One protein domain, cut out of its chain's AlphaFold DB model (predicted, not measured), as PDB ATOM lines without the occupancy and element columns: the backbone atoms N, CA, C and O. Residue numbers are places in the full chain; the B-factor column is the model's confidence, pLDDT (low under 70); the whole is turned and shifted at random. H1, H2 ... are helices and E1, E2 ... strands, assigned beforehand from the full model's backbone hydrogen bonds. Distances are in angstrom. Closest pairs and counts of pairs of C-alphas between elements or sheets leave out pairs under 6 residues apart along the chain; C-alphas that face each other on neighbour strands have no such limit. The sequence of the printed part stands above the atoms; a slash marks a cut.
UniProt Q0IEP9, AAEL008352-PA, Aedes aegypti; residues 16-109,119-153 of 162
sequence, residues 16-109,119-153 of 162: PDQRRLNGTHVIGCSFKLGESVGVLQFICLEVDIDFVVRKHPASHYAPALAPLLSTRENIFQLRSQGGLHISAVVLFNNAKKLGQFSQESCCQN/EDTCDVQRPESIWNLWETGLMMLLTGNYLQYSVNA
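Overview. This is residues 16 to 109 and 119 to 153 of the 162 residues of the protein "AAEL008352-PA" of Aedes aegypti (UniProt Q0IEP9). A small twisted sheet of four parallel strands, in the order E3, E4, E5, E6, has H1 and H2 packed over one face; the hairpin E1 and E2 lies off to one end, and short H3 packs on both H2 and E2. A long unnamed stretch, residues 119 to 137, reaches far out and makes much of the length. The printed part has 129 residues, 52 of them, under half, in named elements: E1 E2 E3 H1 E4 H2 E5 H3 E6, class mixed. It is compact, radius of gyration of the C-alphas 15.8 A, with elongated spans of 54 by 35 by 26 A.

Along the chain. Find C-alpha 20 at (22.907, -10.941, -32.292), where E1, residues 20 to 22, begins. Go on through E2, 25 to 29; E3, 39 to 43; H1, 46 to 54, 12.5 A; E4, 61 to 65; H2, 72 to 80, 11.8 A; E5, 88 to 93, 16.1 A; and H3, 138 to 141. E6, 147 to 152, 16.6 A, ends at C-alpha 152, (24.626, -20.802, -11.468).

Arrangement. Look for N 43 and O 64 at 2.8 A between E3 and E4, N 65 and O 90 at 2.7 A between E4 and E5, and N 89 and O 147 at 2.7 A between E5 and E6. E3, H1, E4 and E4, H2, E5 are strand-helix-strand units, parallel neighbours joined through a helix, with right-handed crossovers. H1 and H2 make two layers with the sheet, helices on one face; they touch at C-alphas 53 and 78, 6.4 A. In H1 and H2 every O i to N i+4 pair is within hydrogen-bond range; H3 is too short for one. In the antiparallel hairpin E1 and E2, N 20 and O 27 are 2.7 A apart.

Size, cuts and confidence. The farthest C-alphas, of Pro 57 and Glu 119, are 55.0 A apart. Residues 110 to 118 are not printed; C-alphas 109 and 119 are 15.2 A apart. Mean pLDDT of the printed part is 76.4; residues 137 to 153 are among those under 70.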
ATOM      1  N   PRO A  16      24.889 -12.034 -19.324       63.78
ATOM      2  CA  PRO A  16      23.801 -11.459 -20.101       63.78
ATOM      3  C   PRO A  16      23.710 -12.142 -21.464       63.78
ATOM      4  O   PRO A  16      24.730 -12.330 -22.132       63.78
ATOM      5  N   ASP A  17      22.492 -12.456 -21.889       68.19
ATOM      6  CA  ASP A  17      22.249 -12.774 -23.289       68.19
ATOM      7  C   ASP A  17      22.503 -11.529 -24.155       68.19
ATOM      8  O   ASP A  17      22.140 -10.408 -23.788       68.19
ATOM      9  N   GLN A  18      23.179 -11.726 -25.285       70.81
ATOM     10  CA  GLN A  18      23.661 -10.646 -26.139       70.81
ATOM     11  C   GLN A  18      22.846 -10.578 -27.420       70.81
ATOM     12  O   GLN A  18      22.655 -11.582 -28.105       70.81
ATOM     13  N   ARG A  19      22.453  -9.362 -27.798       74.75
ATOM     14  CA  ARG A  19      21.836  -9.093 -29.094       74.75
ATOM     15  C   ARG A  19      22.771  -9.500 -30.240       74.75
ATOM     16  O   ARG A  19      23.841  -8.924 -30.424       74.75
ATOM     17  N   ARG A  20      22.320 -10.460 -31.040       76.38
ATOM     18  CA  ARG A  20      22.907 -10.941 -32.292       76.38
ATOM     19  C   ARG A  20      22.066 -10.472 -33.477       76.38
ATOM     20  O   ARG A  20      20.876 -10.180 -33.352       76.38
ATOM     21  N   LEU A  21      22.695 -10.396 -34.643       80.25
ATOM     22  CA  LEU A  21      22.049 -10.036 -35.901       80.25
ATOM     23  C   LEU A  21      22.223 -11.190 -36.888       80.25
ATOM     24  O   LEU A  21      23.326 -11.703 -37.053       80.25
ATOM     25  N   ASN A  22      21.133 -11.572 -37.542       74.44
ATOM     26  CA  ASN A  22      21.128 -12.344 -38.778       74.44
ATOM     27  C   ASN A  22      20.696 -11.396 -39.917       74.44
ATOM     28  O   ASN A  22      20.092 -10.359 -39.648       74.44
ATOM     29  N   GLY A  23      20.970 -11.723 -41.183       76.50
ATOM     30  CA  GLY A  23      20.731 -10.842 -42.339       76.50
ATOM     31  C   GLY A  23      19.301 -10.293 -42.467       76.50
ATOM     32  O   GLY A  23      19.096  -9.286 -43.133       76.50
ATOM     33  N   THR A  24      18.321 -10.916 -41.807       79.44
ATOM     34  CA  THR A  24      16.907 -10.505 -41.808       79.44
ATOM     35  C   THR A  24      16.331 -10.200 -40.422       79.44
ATOM     36  O   THR A  24      15.269  -9.592 -40.336       79.44
ATOM     37  N   HIS A  25      16.991 -10.609 -39.336       74.31
ATOM     38  CA  HIS A  25      16.410 -10.580 -37.992       74.31
ATOM     39  C   HIS A  25      17.430 -10.169 -36.935       74.31
ATOM     40  O   HIS A  25      18.628 -10.411 -37.045       74.31
ATOM     41  N   VAL A  26      16.921  -9.595 -35.853       74.81
ATOM     42  CA  VAL A  26      17.643  -9.441 -34.591       74.81
ATOM     43  C   VAL A  26      17.284 -10.639 -33.719       74.81
ATOM     44  O   VAL A  26      16.140 -11.074 -33.760       74.81
ATOM     45  N   ILE A  27      18.222 -11.158 -32.935       74.50
ATOM     46  CA  ILE A  27      17.997 -12.229 -31.956       74.50
ATOM     47  C   ILE A  27      18.711 -11.835 -30.656       74.50
ATOM     48  O   ILE A  27      19.736 -11.166 -30.709       74.50
ATOM     49  N   GLY A  28      18.196 -12.217 -29.497       69.62
ATOM     50  CA  GLY A  28      18.783 -11.949 -28.186       69.62
ATOM     51  C   GLY A  28      18.313 -10.653 -27.514       69.62
ATOM     52  O   GLY A  28      17.533  -9.853 -28.045       69.62
ATOM     53  N   CYS A  29      18.816 -10.451 -26.301       70.50
ATOM     54  CA  CYS A  29      18.389  -9.392 -25.393       70.50
ATOM     55  C   CYS A  29      19.186  -8.082 -25.517       70.50
ATOM     56  O   CYS A  29      20.371  -8.054 -25.852       70.50
ATOM     57  N   SER A  30      18.532  -6.968 -25.185       67.25
ATOM     58  CA  SER A  30      19.175  -5.665 -24.995       67.25
ATOM     59  C   SER A  30      18.558  -4.939 -23.805       67.25
ATOM     60  O   SER A  30      17.438  -5.245 -23.400       67.25
ATOM     61  N   PHE A  31      19.290  -3.981 -23.243       64.94
ATOM     62  CA  PHE A  31      18.835  -3.210 -22.093       64.94
ATOM     63  C   PHE A  31      18.983  -1.724 -22.323       64.94
ATOM     64  O   PHE A  31      19.874  -1.266 -23.039       64.94
ATOM     65  N   LYS A  32      18.110  -0.971 -21.663       62.94
ATOM     66  CA  LYS A  32      18.267   0.468 -21.547       62.94
ATOM     67  C   LYS A  32      19.193   0.775 -20.381       62.94
ATOM     68  O   LYS A  32      19.040   0.235 -19.285       62.94
ATOM     69  N   LEU A  33      20.164   1.644 -20.637       59.56
ATOM     70  CA  LEU A  33      21.115   2.092 -19.631       59.56
ATOM     71  C   LEU A  33      20.353   2.736 -18.459       59.56
ATOM     72  O   LEU A  33      19.670   3.736 -18.649       59.56
ATOM     73  N   GLY A  34      20.460   2.149 -17.265       58.56
ATOM     74  CA  GLY A  34      19.890   2.698 -16.029       58.56
ATOM     75  C   GLY A  34      18.431   2.338 -15.703       58.56
ATOM     76  O   GLY A  34      17.972   2.737 -14.638       58.56
ATOM     77  N   GLU A  35      17.708   1.580 -16.542       59.84
ATOM     78  CA  GLU A  35      16.256   1.341 -16.341       59.84
ATOM     79  C   GLU A  35      15.863  -0.092 -15.946       59.84
ATOM     80  O   GLU A  35      14.729  -0.329 -15.535       59.84
ATOM     81  N   SER A  36      16.762  -1.072 -16.024       64.81
ATOM     82  CA  SER A  36      16.392  -2.467 -15.746       64.81
ATOM     83  C   SER A  36      16.533  -2.844 -14.268       64.81
ATOM     84  O   SER A  36      17.331  -3.707 -13.907       64.81
ATOM     85  N   VAL A  37      15.751  -2.192 -13.407       72.25
ATOM     86  CA  VAL A  37      15.677  -2.482 -11.967       72.25
ATOM     87  C   VAL A  37      14.275  -2.969 -11.618       72.25
ATOM     88  O   VAL A  37      13.289  -2.325 -11.963       72.25
ATOM     89  N   GLY A  38      14.178  -4.091 -10.906       76.62
ATOM     90  CA  GLY A  38      12.899  -4.662 -10.491       76.62
ATOM     91  C   GLY A  38      13.024  -5.539  -9.250       76.62
ATOM     92  O   GLY A  38      14.117  -5.960  -8.867       76.62
ATOM     93  N   VAL A  39      11.885  -5.813  -8.616       84.25
ATOM     94  CA  VAL A  39      11.788  -6.720  -7.470       84.25
ATOM     95  C   VAL A  39      12.069  -8.142  -7.940       84.25
ATOM     96  O   VAL A  39      11.373  -8.662  -8.814       84.25
ATOM     97  N   LEU A  40      13.084  -8.779  -7.354       84.50
ATOM     98  CA  LEU A  40      13.414 -10.172  -7.640       84.50
ATOM     99  C   LEU A  40      12.296 -11.083  -7.117       84.50
ATOM    100  O   LEU A  40      12.051 -11.127  -5.913       84.50
ATOM    101  N   GLN A  41      11.644 -11.824  -8.012       86.81
ATOM    102  CA  GLN A  41      10.597 -12.785  -7.661       86.81
ATOM    103  C   GLN A  41      10.997 -14.171  -8.152       86.81
ATOM    104  O   GLN A  41      11.116 -14.388  -9.353       86.81
ATOM    105  N   PHE A  42      11.187 -15.123  -7.241       86.62
ATOM    106  CA  PHE A  42      11.443 -16.508  -7.630       86.62
ATOM    107  C   PHE A  42      10.167 -17.143  -8.181       86.62
ATOM    108  O   PHE A  42       9.101 -17.033  -7.573       86.62
ATOM    109  N   ILE A  43      10.309 -17.795  -9.331       87.12
ATOM    110  CA  ILE A  43       9.268 -18.532 -10.035       87.12
ATOM    111  C   ILE A  43       9.668 -20.004 -10.005       87.12
ATOM    112  O   ILE A  43      10.606 -20.435 -10.686       87.12
ATOM    113  N   CYS A  44       8.955 -20.764  -9.180       83.12
ATOM    114  CA  CYS A  44       9.160 -22.197  -9.003       83.12
ATOM    115  C   CYS A  44       8.026 -23.015  -9.626       83.12
ATOM    116  O   CYS A  44       8.223 -24.200  -9.894       83.12
ATOM    117  N   LEU A  45       6.864 -22.395  -9.851       87.25
ATOM    118  CA  LEU A  45       5.665 -22.992 -10.432       87.25
ATOM    119  C   LEU A  45       5.044 -22.046 -11.474       87.25
ATOM    120  O   LEU A  45       5.228 -20.833 -11.408       87.25
ATOM    121  N   GLU A  46       4.245 -22.578 -12.401       87.50
ATOM    122  CA  GLU A  46       3.539 -21.762 -13.410       87.50
ATOM    123  C   GLU A  46       2.565 -20.749 -12.787       87.50
ATOM    124  O   GLU A  46       2.401 -19.644 -13.295       87.50
ATOM    125  N   VAL A  47       1.980 -21.064 -11.627       89.88
ATOM    126  CA  VAL A  47       1.113 -20.124 -10.893       89.88
ATOM    127  C   VAL A  47       1.849 -18.848 -10.459       89.88
ATOM    128  O   VAL A  47       1.234 -17.784 -10.356       89.88
ATOM    129  N   ASP A  48       3.168 -18.920 -10.254       90.25
ATOM    130  CA  ASP A  48       3.984 -17.753  -9.911       90.25
ATOM    131  C   ASP A  48       4.132 -16.815 -11.124       90.25
ATOM    132  O   ASP A  48       4.214 -15.598 -10.955       90.25
ATOM    133  N   ILE A  49       4.101 -17.355 -12.350       89.62
ATOM    134  CA  ILE A  49       4.087 -16.561 -13.590       89.62
ATOM    135  C   ILE A  49       2.788 -15.759 -13.660       89.62
ATOM    136  O   ILE A  49       2.824 -14.542 -13.833       89.62
ATOM    137  N   ASP A  50       1.645 -16.413 -13.443       90.31
ATOM    138  CA  ASP A  50       0.333 -15.757 -13.439       90.31
ATOM    139  C   ASP A  50       0.236 -14.665 -12.358       90.31
ATOM    140  O   ASP A  50      -0.370 -13.615 -12.586       90.31
ATOM    141  N   PHE A  51       0.868 -14.866 -11.197       89.75
ATOM    142  CA  PHE A  51       0.962 -13.839 -10.158       89.75
ATOM    143  C   PHE A  51       1.699 -12.587 -10.653       89.75
ATOM    144  O   PHE A  51       1.174 -11.474 -10.527       89.75
ATOM    145  N   VAL A  52       2.889 -12.764 -11.232       88.25
ATOM    146  CA  VAL A  52       3.710 -11.648 -11.723       88.25
ATOM    147  C   VAL A  52       3.051 -10.967 -12.925       88.25
ATOM    148  O   VAL A  52       3.147  -9.756 -13.064       88.25
ATOM    149  N   VAL A  53       2.340 -11.714 -13.767       88.56
ATOM    150  CA  VAL A  53       1.690 -11.176 -14.967       88.56
ATOM    151  C   VAL A  53       0.374 -10.458 -14.664       88.56
ATOM    152  O   VAL A  53       0.087  -9.452 -15.300       88.56
ATOM    153  N   ARG A  54      -0.451 -10.953 -13.730       86.88
ATOM    154  CA  ARG A  54      -1.837 -10.465 -13.561       86.88
ATOM    155  C   ARG A  54      -2.084  -9.645 -12.303       86.88
ATOM    156  O   ARG A  54      -3.024  -8.857 -12.280       86.88
ATOM    157  N   LYS A  55      -1.327  -9.881 -11.227       85.50
ATOM    158  CA  LYS A  55      -1.546  -9.199  -9.937       85.50
ATOM    159  C   LYS A  55      -0.548  -8.074  -9.689       85.50
ATOM    160  O   LYS A  55      -0.928  -7.100  -9.052       85.50
ATOM    161  N   HIS A  56       0.702  -8.253 -10.130       78.94
ATOM    162  CA  HIS A  56       1.825  -7.302 -10.083       78.94
ATOM    163  C   HIS A  56       1.692  -6.119  -9.086       78.94
ATOM    164  O   HIS A  56       1.612  -4.959  -9.491       78.94
ATOM    165  N   PRO A  57       1.695  -6.363  -7.759       77.62
ATOM    166  CA  PRO A  57       1.577  -5.279  -6.780       77.62
ATOM    167  C   PRO A  57       2.774  -4.310  -6.777       77.62
ATOM    168  O   PRO A  57       2.649  -3.194  -6.277       77.62
ATOM    169  N   ALA A  58       3.931  -4.708  -7.319       81.56
ATOM    170  CA  ALA A  58       5.070  -3.818  -7.537       81.56
ATOM    171  C   ALA A  58       5.102  -3.257  -8.967       81.56
ATOM    172  O   ALA A  58       4.683  -3.911  -9.918       81.56
ATOM    173  N   SER A  59       5.683  -2.062  -9.123       80.44
ATOM    174  CA  SER A  59       5.803  -1.397 -10.430       80.44
ATOM    175  C   SER A  59       6.640  -2.190 -11.437       80.44
ATOM    176  O   SER A  59       6.326  -2.155 -12.623       80.44
ATOM    177  N   HIS A  60       7.699  -2.864 -10.975       84.44
ATOM    178  CA  HIS A  60       8.697  -3.536 -11.807       84.44
ATOM    179  C   HIS A  60       9.187  -4.822 -11.135       84.44
ATOM    180  O   HIS A  60       9.621  -4.794  -9.980       84.44
ATOM    181  N   TYR A  61       9.175  -5.930 -11.869       86.12
ATOM    182  CA  TYR A  61       9.622  -7.251 -11.443       86.12
ATOM    183  C   TYR A  61      10.807  -7.740 -12.273       86.12
ATOM    184  O   TYR A  61      10.923  -7.474 -13.470       86.12
ATOM    185  N   ALA A  62      11.664  -8.510 -11.613       85.00
ATOM    186  CA  ALA A  62      12.701  -9.331 -12.212       85.00
ATOM    187  C   ALA A  62      12.417 -10.802 -11.851       85.00
ATOM    188  O   ALA A  62      12.958 -11.305 -10.863       85.00
ATOM    189  N   PRO A  63      11.504 -11.489 -12.559       86.56
ATOM    190  CA  PRO A  63      11.249 -12.909 -12.352       86.56
ATOM    191  C   PRO A  63      12.515 -13.753 -12.534       86.56
ATOM    192  O   PRO A  63      13.172 -13.691 -13.573       86.56
ATOM    193  N   ALA A  64      12.827 -14.568 -11.532       86.69
ATOM    194  CA  ALA A  64      13.871 -15.577 -11.568       86.69
ATOM    195  C   ALA A  64      13.239 -16.951 -11.809       86.69
ATOM    196  O   ALA A  64      12.605 -17.492 -10.906       86.69
ATOM    197  N   LEU A  65      13.388 -17.500 -13.014       83.25
ATOM    198  CA  LEU A  65      12.809 -18.769 -13.442       83.25
ATOM    199  C   LEU A  65      13.790 -19.929 -13.300       83.25
ATOM    200  O   LEU A  65      14.974 -19.828 -13.639       83.25
ATOM    201  N   ALA A  66      13.245 -21.065 -12.866       80.81
ATOM    202  CA  ALA A  66      13.905 -22.353 -13.002       80.81
ATOM    203  C   ALA A  66      13.976 -22.757 -14.489       80.81
ATOM    204  O   ALA A  66      13.057 -22.429 -15.246       80.81
ATOM    205  N   PRO A  67      14.984 -23.536 -14.930       77.50
ATOM    206  CA  PRO A  67      15.148 -23.806 -16.358       77.50
ATOM    207  C   PRO A  67      14.002 -24.647 -16.948       77.50
ATOM    208  O   PRO A  67      13.640 -24.450 -18.102       77.50
ATOM    209  N   LEU A  68      13.340 -25.493 -16.146       80.50
ATOM    210  CA  LEU A  68      12.137 -26.228 -16.572       80.50
ATOM    211  C   LEU A  68      10.975 -25.298 -16.969       80.50
ATOM    212  O   LEU A  68      10.165 -25.655 -17.814       80.50
ATOM    213  N   LEU A  69      10.901 -24.105 -16.374       83.88
ATOM    214  CA  LEU A  69       9.860 -23.115 -16.658       83.88
ATOM    215  C   LEU A  69      10.277 -22.115 -17.742       83.88
ATOM    216  O   LEU A  69       9.470 -21.270 -18.119       83.88
ATOM    217  N   SER A  70      11.504 -22.214 -18.266       79.06
ATOM    218  CA  SER A  70      12.017 -21.355 -19.343       79.06
ATOM    219  C   SER A  70      11.559 -21.806 -20.737       79.06
ATOM    220  O   SER A  70      12.329 -21.816 -21.694       79.06
ATOM    221  N   THR A  71      10.290 -22.198 -20.847       79.81
ATOM    222  CA  THR A  71       9.665 -22.574 -22.116       79.81
ATOM    223  C   THR A  71       9.335 -21.338 -22.946       79.81
ATOM    224  O   THR A  71       9.156 -20.231 -22.421       79.81
ATOM    225  N   ARG A  72       9.219 -21.529 -24.263       77.94
ATOM    226  CA  ARG A  72       8.774 -20.502 -25.211       77.94
ATOM    227  C   ARG A  72       7.492 -19.815 -24.745       77.94
ATOM    228  O   ARG A  72       7.410 -18.590 -24.791       77.94
ATOM    229  N   GLU A  73       6.511 -20.586 -24.298       83.88
ATOM    230  CA  GLU A  73       5.175 -20.123 -23.929       83.88
ATOM    231  C   GLU A  73       5.235 -19.233 -22.688       83.88
ATOM    232  O   GLU A  73       4.714 -18.119 -22.703       83.88
ATOM    233  N   ASN A  74       5.953 -19.674 -21.656       85.75
ATOM    234  CA  ASN A  74       6.094 -18.952 -20.393       85.75
ATOM    235  C   ASN A  74       6.861 -17.639 -20.568       85.75
ATOM    236  O   ASN A  74       6.468 -16.591 -20.050       85.75
ATOM    237  N   ILE A  75       7.937 -17.663 -21.353       80.88
ATOM    238  CA  ILE A  75       8.722 -16.464 -21.660       80.88
ATOM    239  C   ILE A  75       7.922 -15.505 -22.543       80.88
ATOM    240  O   ILE A  75       7.933 -14.290 -22.319       80.88
ATOM    241  N   PHE A  76       7.164 -16.028 -23.511       82.31
ATOM    242  CA  PHE A  76       6.246 -15.223 -24.307       82.31
ATOM    243  C   PHE A  76       5.155 -14.590 -23.441       82.31
ATOM    244  O   PHE A  76       4.838 -13.416 -23.641       82.31
ATOM    245  N   GLN A  77       4.604 -15.322 -22.475       86.56
ATOM    246  CA  GLN A  77       3.598 -14.821 -21.546       86.56
ATOM    247  C   GLN A  77       4.159 -13.670 -20.701       86.56
ATOM    248  O   GLN A  77       3.571 -12.589 -20.678       86.56
ATOM    249  N   LEU A  78       5.336 -13.854 -20.094       82.94
ATOM    250  CA  LEU A  78       6.021 -12.809 -19.326       82.94
ATOM    251  C   LEU A  78       6.271 -11.551 -20.164       82.94
ATOM    252  O   LEU A  78       6.031 -10.440 -19.698       82.94
ATOM    253  N   ARG A  79       6.695 -11.717 -21.420       78.69
ATOM    254  CA  ARG A  79       6.944 -10.594 -22.331       78.69
ATOM    255  C   ARG A  79       5.661  -9.879 -22.754       78.69
ATOM    256  O   ARG A  79       5.582  -8.658 -22.689       78.69
ATOM    257  N   SER A  80       4.692 -10.630 -23.267       81.38
ATOM    258  CA  SER A  80       3.509 -10.069 -23.933       81.38
ATOM    259  C   SER A  80       2.461  -9.565 -22.949       81.38
ATOM    260  O   SER A  80       1.841  -8.537 -23.202       81.38
ATOM    261  N   GLN A  81       2.283 -10.264 -21.827       86.06
ATOM    262  CA  GLN A  81       1.256  -9.944 -20.839       86.06
ATOM    263  C   GLN A  81       1.833  -9.180 -19.645       86.06
ATOM    264  O   GLN A  81       1.174  -8.289 -19.125       86.06
ATOM    265  N   GLY A  82       3.073  -9.479 -19.234       78.88
ATOM    266  CA  GLY A  82       3.758  -8.728 -18.176       78.88
ATOM    267  C   GLY A  82       4.182  -7.315 -18.604       78.88
ATOM    268  O   GLY A  82       4.304  -6.423 -17.765       78.88
ATOM    269  N   GLY A  83       4.360  -7.081 -19.908       77.31
ATOM    270  CA  GLY A  83       4.496  -5.746 -20.492       77.31
ATOM    271  C   GLY A  83       5.614  -4.907 -19.865       77.31
ATOM    272  O   GLY A  83       6.776  -5.311 -19.864       77.31
ATOM    273  N   LEU A  84       5.257  -3.721 -19.357       77.38
ATOM    274  CA  LEU A  84       6.178  -2.780 -18.702       77.38
ATOM    275  C   LEU A  84       6.496  -3.152 -17.245       77.38
ATOM    276  O   LEU A  84       7.427  -2.601 -16.668       77.38
ATOM    277  N   HIS A  85       5.755  -4.092 -16.653       82.88
ATOM    278  CA  HIS A  85       5.967  -4.523 -15.271       82.88
ATOM    279  C   HIS A  85       7.095  -5.547 -15.135       82.88
ATOM    280  O   HIS A  85       7.486  -5.864 -14.016       82.88
ATOM    281  N   ILE A  86       7.648  -6.045 -16.244       81.75
ATOM    282  CA  ILE A  86       8.809  -6.940 -16.258       81.75
ATOM    283  C   ILE A  86      10.026  -6.173 -16.770       81.75
ATOM    284  O   ILE A  86      10.107  -5.827 -17.946       81.75
ATOM    285  N   SER A  87      11.005  -5.947 -15.899       78.44
ATOM    286  CA  SER A  87      12.234  -5.217 -16.241       78.44
ATOM    287  C   SER A  87      13.368  -6.135 -16.690       78.44
ATOM    288  O   SER A  87      14.268  -5.709 -17.416       78.44
ATOM    289  N   ALA A  88      13.348  -7.388 -16.240       77.75
ATOM    290  CA  ALA A  88      14.344  -8.400 -16.568       77.75
ATOM    291  C   ALA A  88      13.779  -9.804 -16.336       77.75
ATOM    292  O   ALA A  88      12.855  -9.988 -15.553       77.75
ATOM    293  N   VAL A  89      14.382 -10.797 -16.971       79.88
ATOM    294  CA  VAL A  89      14.161 -12.215 -16.731       79.88
ATOM    295  C   VAL A  89      15.486 -12.835 -16.305       79.88
ATOM    296  O   VAL A  89      16.519 -12.677 -16.952       79.88
ATOM    297  N   VAL A  90      15.475 -13.547 -15.191       80.62
ATOM    298  CA  VAL A  90      16.656 -14.216 -14.656       80.62
ATOM    299  C   VAL A  90      16.425 -15.712 -14.768       80.62
ATOM    300  O   VAL A  90      15.426 -16.227 -14.294       80.62
ATOM    301  N   LEU A  91      17.345 -16.429 -15.386       77.19
ATOM    302  CA  LEU A  91      17.390 -17.882 -15.384       77.19
ATOM    303  C   LEU A  91      18.387 -18.306 -14.312       77.19
ATOM    304  O   LEU A  91      19.585 -18.030 -14.413       77.19
ATOM    305  N   PHE A  92      17.901 -18.969 -13.268       77.19
ATOM    306  CA  PHE A  92      18.785 -19.561 -12.272       77.19
ATOM    307  C   PHE A  92      18.978 -21.041 -12.593       77.19
ATOM    308  O   PHE A  92      18.029 -21.809 -12.739       77.19
ATOM    309  N   ASN A  93      20.231 -21.454 -12.733       69.81
ATOM    310  CA  ASN A  93      20.580 -22.802 -13.139       69.81
ATOM    311  C   ASN A  93      20.443 -23.771 -11.960       69.81
ATOM    312  O   ASN A  93      21.391 -23.988 -11.210       69.81
ATOM    313  N   ASN A  94      19.265 -24.376 -11.824       69.94
ATOM    314  CA  ASN A  94      19.039 -25.536 -10.968       69.94
ATOM    315  C   ASN A  94      18.906 -26.810 -11.820       69.94
ATOM    316  O   ASN A  94      17.828 -27.398 -11.920       69.94
ATOM    317  N   ALA A  95      20.014 -27.230 -12.441       65.38
ATOM    318  CA  ALA A  95      20.072 -28.396 -13.329       65.38
ATOM    319  C   ALA A  95      19.675 -29.729 -12.667       65.38
ATOM    320  O   ALA A  95      19.347 -30.678 -13.369       65.38
ATOM    321  N   LYS A  96      19.640 -29.816 -11.327       69.69
ATOM    322  CA  LYS A  96      19.364 -31.068 -10.592       69.69
ATOM    323  C   LYS A  96      17.999 -31.693 -10.909       69.69
ATOM    324  O   LYS A  96      17.804 -32.871 -10.631       69.69
ATOM    325  N   LYS A  97      17.053 -30.910 -11.435       68.25
ATOM    326  CA  LYS A  97      15.692 -31.356 -11.783       68.25
ATOM    327  C   LYS A  97      15.418 -31.407 -13.290       68.25
ATOM    328  O   LYS A  97      14.295 -31.724 -13.669       68.25
ATOM    329  N   LEU A  98      16.389 -31.075 -14.142       72.81
ATOM    330  CA  LEU A  98      16.201 -31.129 -15.592       72.81
ATOM    331  C   LEU A  98      16.648 -32.478 -16.135       72.81
ATOM    332  O   LEU A  98      17.801 -32.860 -15.973       72.81
ATOM    333  N   GLY A  99      15.727 -33.179 -16.799       75.56
ATOM    334  CA  GLY A  99      16.061 -34.381 -17.559       75.56
ATOM    335  C   GLY A  99      16.820 -34.026 -18.837       75.56
ATOM    336  O   GLY A  99      17.938 -34.485 -19.038       75.56
ATOM    337  N   GLN A 100      16.224 -33.177 -19.677       80.38
ATOM    338  CA  GLN A 100      16.761 -32.735 -20.967       80.38
ATOM    339  C   GLN A 100      16.358 -31.274 -21.228       80.38
ATOM    340  O   GLN A 100      15.291 -30.844 -20.789       80.38
ATOM    341  N   PHE A 101      17.212 -30.513 -21.917       78.19
ATOM    342  CA  PHE A 101      16.970 -29.114 -22.281       78.19
ATOM    343  C   PHE A 101      17.934 -28.680 -23.391       78.19
ATOM    344  O   PHE A 101      19.142 -28.871 -23.253       78.19
ATOM    345  N   SER A 102      17.423 -28.057 -24.455       79.06
ATOM    346  CA  SER A 102      18.234 -27.408 -25.487       79.06
ATOM    347  C   SER A 102      17.646 -26.049 -25.863       79.06
ATOM    348  O   SER A 102      16.454 -25.920 -26.143       79.06
ATOM    349  N   GLN A 103      18.478 -25.007 -25.876       76.06
ATOM    350  CA  GLN A 103      18.078 -23.685 -26.383       76.06
ATOM    351  C   GLN A 103      18.147 -23.612 -27.911       76.06
ATOM    352  O   GLN A 103      17.560 -22.707 -28.500       76.06
ATOM    353  N   GLU A 104      18.845 -24.557 -28.538       79.12
ATOM    354  CA  GLU A 104      19.061 -24.593 -29.979       79.12
ATOM    355  C   GLU A 104      17.839 -25.123 -30.731       79.12
ATOM    356  O   GLU A 104      16.997 -25.822 -30.162       79.12
ATOM    357  N   SER A 105      17.758 -24.803 -32.024       81.00
ATOM    358  CA  SER A 105      16.690 -25.272 -32.912       81.00
ATOM    359  C   SER A 105      16.709 -26.794 -33.105       81.00
ATOM    360  O   SER A 105      17.748 -27.439 -32.931       81.00
ATOM    361  N   CYS A 106      15.570 -27.365 -33.514       87.00
ATOM    362  CA  CYS A 106      15.434 -28.775 -33.898       87.00
ATOM    363  C   CYS A 106      16.434 -29.186 -34.989       87.00
ATOM    364  O   CYS A 106      17.092 -30.223 -34.882       87.00
ATOM    365  N   CYS A 107      16.564 -28.347 -36.019       86.44
ATOM    366  CA  CYS A 107      17.528 -28.501 -37.104       86.44
ATOM    367  C   CYS A 107      18.440 -27.278 -37.148       86.44
ATOM    368  O   CYS A 107      18.010 -26.157 -37.438       86.44
ATOM    369  N   GLN A 108      19.712 -27.475 -36.821       84.00
ATOM    370  CA  GLN A 108      20.703 -26.404 -36.840       84.00
ATOM    371  C   GLN A 108      21.132 -26.103 -38.276       84.00
ATOM    372  O   GLN A 108      21.331 -27.014 -39.075       84.00
ATOM    373  N   ASN A 109      21.311 -24.818 -38.598       81.38
ATOM    374  CA  ASN A 109      21.845 -24.363 -39.888       81.38
ATOM    375  C   ASN A 109      21.107 -24.908 -41.127       81.38
ATOM    376  O   ASN A 109      21.707 -25.006 -42.195       81.38
ATOM    377  N   GLU A 119      19.763 -36.178 -49.811       66.88
ATOM    378  CA  GLU A 119      18.470 -35.905 -49.169       66.88
ATOM    379  C   GLU A 119      18.659 -35.145 -47.844       66.88
ATOM    380  O   GLU A 119      19.678 -35.322 -47.173       66.88
ATOM    381  N   ASP A 120      17.696 -34.300 -47.460       71.44
ATOM    382  CA  ASP A 120      17.786 -33.517 -46.224       71.44
ATOM    383  C   ASP A 120      17.942 -34.441 -45.008       71.44
ATOM    384  O   ASP A 120      17.079 -35.267 -44.711       71.44
ATOM    385  N   THR A 121      19.063 -34.299 -44.301       80.75
ATOM    386  CA  THR A 121      19.416 -35.120 -43.133       80.75
ATOM    387  C   THR A 121      18.728 -34.664 -41.850       80.75
ATOM    388  O   THR A 121      18.749 -35.401 -40.869       80.75
ATOM    389  N   CYS A 122      18.178 -33.446 -41.850       84.25
ATOM    390  CA  CYS A 122      17.326 -32.905 -40.796       84.25
ATOM    391  C   CYS A 122      16.223 -32.070 -41.428       84.25
ATOM    392  O   CYS A 122      16.506 -31.090 -42.117       84.25
ATOM    393  N   ASP A 123      14.982 -32.450 -41.169       83.56
ATOM    394  CA  ASP A 123      13.799 -31.773 -41.662       83.56
ATOM    395  C   ASP A 123      12.763 -31.686 -40.537       83.56
ATOM    396  O   ASP A 123      12.317 -32.690 -39.985       83.56
ATOM    397  N   VAL A 124      12.364 -30.460 -40.194       81.50
ATOM    398  CA  VAL A 124      11.365 -30.192 -39.148       81.50
ATOM    399  C   VAL A 124       9.984 -30.769 -39.478       81.50
ATOM    400  O   VAL A 124       9.175 -30.950 -38.572       81.50
ATOM    401  N   GLN A 125       9.705 -31.067 -40.752       84.25
ATOM    402  CA  GLN A 125       8.476 -31.731 -41.193       84.25
ATOM    403  C   GLN A 125       8.543 -33.259 -41.055       84.25
ATOM    404  O   GLN A 125       7.506 -33.918 -41.124       84.25
ATOM    405  N   ARG A 126       9.740 -33.822 -40.840       86.81
ATOM    406  CA  ARG A 126       9.995 -35.259 -40.681       86.81
ATOM    407  C   ARG A 126      10.566 -35.541 -39.290       86.81
ATOM    408  O   ARG A 126      11.787 -35.487 -39.116       86.81
ATOM    409  N   PRO A 127       9.712 -35.838 -38.290       85.19
ATOM    410  CA  PRO A 127      10.125 -36.011 -36.896       85.19
ATOM    411  C   PRO A 127      11.277 -37.000 -36.692       85.19
ATOM    412  O   PRO A 127      12.121 -36.796 -35.826       85.19
ATOM    413  N   GLU A 128      11.342 -38.050 -37.510       87.62
ATOM    414  CA  GLU A 128      12.386 -39.075 -37.501       87.62
ATOM    415  C   GLU A 128      13.771 -38.567 -37.928       87.62
ATOM    416  O   GLU A 128      14.778 -39.196 -37.613       87.62
ATOM    417  N   SER A 129      13.825 -37.437 -38.634       86.81
ATOM    418  CA  SER A 129      15.061 -36.814 -39.115       86.81
ATOM    419  C   SER A 129      15.562 -35.687 -38.204       86.81
ATOM    420  O   SER A 129      16.658 -35.170 -38.408       86.81
ATOM    421  N   ILE A 130      14.785 -35.297 -37.188       89.94
ATOM    422  CA  ILE A 130      15.134 -34.196 -36.287       89.94
ATOM    423  C   ILE A 130      16.352 -34.567 -35.436       89.94
ATOM    424  O   ILE A 130      16.370 -35.579 -34.739       89.94
ATOM    425  N   TRP A 131      17.361 -33.696 -35.440       89.50
ATOM    426  CA  TRP A 131      18.597 -33.907 -34.681       89.50
ATOM    427  C   TRP A 131      18.465 -33.536 -33.208       89.50
ATOM    428  O   TRP A 131      19.049 -34.191 -32.346       89.50
ATOM    429  N   ASN A 132      17.714 -32.478 -32.908       89.00
ATOM    430  CA  ASN A 132      17.536 -31.974 -31.553       89.00
ATOM    431  C   ASN A 132      16.060 -32.027 -31.139       89.00
ATOM    432  O   ASN A 132      15.304 -31.086 -31.349       89.00
ATOM    433  N   LEU A 133      15.670 -33.123 -30.488       87.50
ATOM    434  CA  LEU A 133      14.305 -33.340 -29.991       87.50
ATOM    435  C   LEU A 133      13.966 -32.522 -28.732       87.50
ATOM    436  O   LEU A 133      12.831 -32.556 -28.262       87.50
ATOM    437  N   TRP A 134      14.944 -31.813 -28.163       85.81
ATOM    438  CA  TRP A 134      14.813 -31.102 -26.888       85.81
ATOM    439  C   TRP A 134      14.853 -29.584 -27.043       85.81
ATOM    440  O   TRP A 134      15.119 -28.877 -26.067       85.81
ATOM    441  N   GLU A 135      14.626 -29.083 -28.260       80.75
ATOM    442  CA  GLU A 135      14.459 -27.655 -28.510       80.75
ATOM    443  C   GLU A 135      13.399 -27.057 -27.571       80.75
ATOM    444  O   GLU A 135      12.289 -27.563 -27.423       80.75
ATOM    445  N   THR A 136      13.734 -25.904 -27.003       72.62
ATOM    446  CA  THR A 136      12.820 -25.077 -26.203       72.62
ATOM    447  C   THR A 136      12.305 -23.844 -26.944       72.62
ATOM    448  O   THR A 136      11.483 -23.100 -26.411       72.62
ATOM    449  N   GLY A 137      12.807 -23.580 -28.156       66.75
ATOM    450  CA  GLY A 137      12.466 -22.413 -28.975       66.75
ATOM    451  C   GLY A 137      12.926 -21.079 -28.381       66.75
ATOM    452  O   GLY A 137      12.625 -20.019 -28.928       66.75
ATOM    453  N   LEU A 138      13.655 -21.108 -27.262       69.69
ATOM    454  CA  LEU A 138      13.985 -19.926 -26.477       69.69
ATOM    455  C   LEU A 138      14.946 -18.989 -27.215       69.69
ATOM    456  O   LEU A 138      14.752 -17.775 -27.197       69.69
ATOM    457  N   MET A 139      15.939 -19.547 -27.916       67.81
ATOM    458  CA  MET A 139      16.973 -18.764 -28.598       67.81
ATOM    459  C   MET A 139      16.392 -17.851 -29.683       67.81
ATOM    460  O   MET A 139      16.801 -16.704 -29.800       67.81
ATOM    461  N   MET A 140      15.399 -18.315 -30.446       59.09
ATOM    462  CA  MET A 140      14.780 -17.525 -31.519       59.09
ATOM    463  C   MET A 140      13.664 -16.591 -31.034       59.09
ATOM    464  O   MET A 140      13.237 -15.710 -31.782       59.09
ATOM    465  N   LEU A 141      13.174 -16.754 -29.799       59.28
ATOM    466  CA  LEU A 141      12.053 -15.957 -29.297       59.28
ATOM    467  C   LEU A 141      12.443 -14.603 -28.733       59.28
ATOM    468  O   LEU A 141      11.612 -13.689 -28.713       59.28
ATOM    469  N   LEU A 142      13.660 -14.489 -28.219       56.19
ATOM    470  CA  LEU A 142      14.088 -13.344 -27.437       56.19
ATOM    471  C   LEU A 142      14.467 -12.205 -28.374       56.19
ATOM    472  O   LEU A 142      15.618 -12.006 -28.715       56.19
ATOM    473  N   THR A 143      13.470 -11.456 -28.819       51.44
ATOM    474  CA  THR A 143      13.648 -10.132 -29.411       51.44
ATOM    475  C   THR A 143      12.942  -9.125 -28.517       51.44
ATOM    476  O   THR A 143      11.751  -9.272 -28.224       51.44
ATOM    477  N   GLY A 144      13.682  -8.137 -28.007       51.84
ATOM    478  CA  GLY A 144      13.106  -7.088 -27.165       51.84
ATOM    479  C   GLY A 144      14.092  -6.367 -26.244       51.84
ATOM    480  O   GLY A 144      15.291  -6.648 -26.213       51.84
ATOM    481  N   ASN A 145      13.545  -5.426 -25.472       51.94
ATOM    482  CA  ASN A 145      14.264  -4.582 -24.508       51.94
ATOM    483  C   ASN A 145      14.257  -5.184 -23.090       51.94
ATOM    484  O   ASN A 145      14.122  -4.456 -22.109       51.94
ATOM    485  N   TYR A 146      14.332  -6.508 -22.982       52.44
ATOM    486  CA  TYR A 146      14.354  -7.209 -21.701       52.44
ATOM    487  C   TYR A 146      15.727  -7.830 -21.514       52.44
ATOM    488  O   TYR A 146      16.285  -8.385 -22.458       52.44
ATOM    489  N   LEU A 147      16.260  -7.758 -20.298       51.31
ATOM    490  CA  LEU A 147      17.481  -8.466 -19.937       51.31
ATOM    491  C   LEU A 147      17.170  -9.925 -19.659       51.31
ATOM    492  O   LEU A 147      16.332 -10.191 -18.805       51.31
ATOM    493  N   GLN A 148      17.880 -10.843 -20.311       53.38
ATOM    494  CA  GLN A 148      17.963 -12.222 -19.857       53.38
ATOM    495  C   GLN A 148      19.339 -12.482 -19.258       53.38
ATOM    496  O   GLN A 148      20.365 -12.187 -19.873       53.38
ATOM    497  N   TYR A 149      19.352 -13.062 -18.066       54.94
ATOM    498  CA  TYR A 149      20.575 -13.433 -17.373       54.94
ATOM    499  C   TYR A 149      20.589 -14.911 -17.037       54.94
ATOM    500  O   TYR A 149      19.596 -15.420 -16.541       54.94
ATOM    501  N   SER A 150      21.722 -15.581 -17.237       51.84
ATOM    502  CA  SER A 150      21.955 -16.917 -16.685       51.84
ATOM    503  C   SER A 150      22.916 -16.840 -15.508       51.84
ATOM    504  O   SER A 150      23.909 -16.105 -15.537       51.84
ATOM    505  N   VAL A 151      22.624 -17.597 -14.457       55.41
ATOM    506  CA  VAL A 151      23.476 -17.656 -13.271       55.41
ATOM    507  C   VAL A 151      23.439 -19.055 -12.678       55.41
ATOM    508  O   VAL A 151      22.398 -19.708 -12.674       55.41
ATOM    509  N   ASN A 152      24.559 -19.503 -12.118       48.78
ATOM    510  CA  ASN A 152      24.626 -20.802 -11.468       48.78
ATOM    511  C   ASN A 152      23.854 -20.806 -10.130       48.78
ATOM    512  O   ASN A 152      23.953 -19.832  -9.391       48.78
ATOM    513  N   ALA A 153      23.118 -21.868  -9.778       48.16
ATOM    514  CA  ALA A 153      22.500 -21.966  -8.444       48.16
ATOM    515  C   ALA A 153      23.546 -21.998  -7.313       48.16
ATOM    516  O   ALA A 153      23.256 -21.540  -6.210       48.16
TER     517      ALA A 153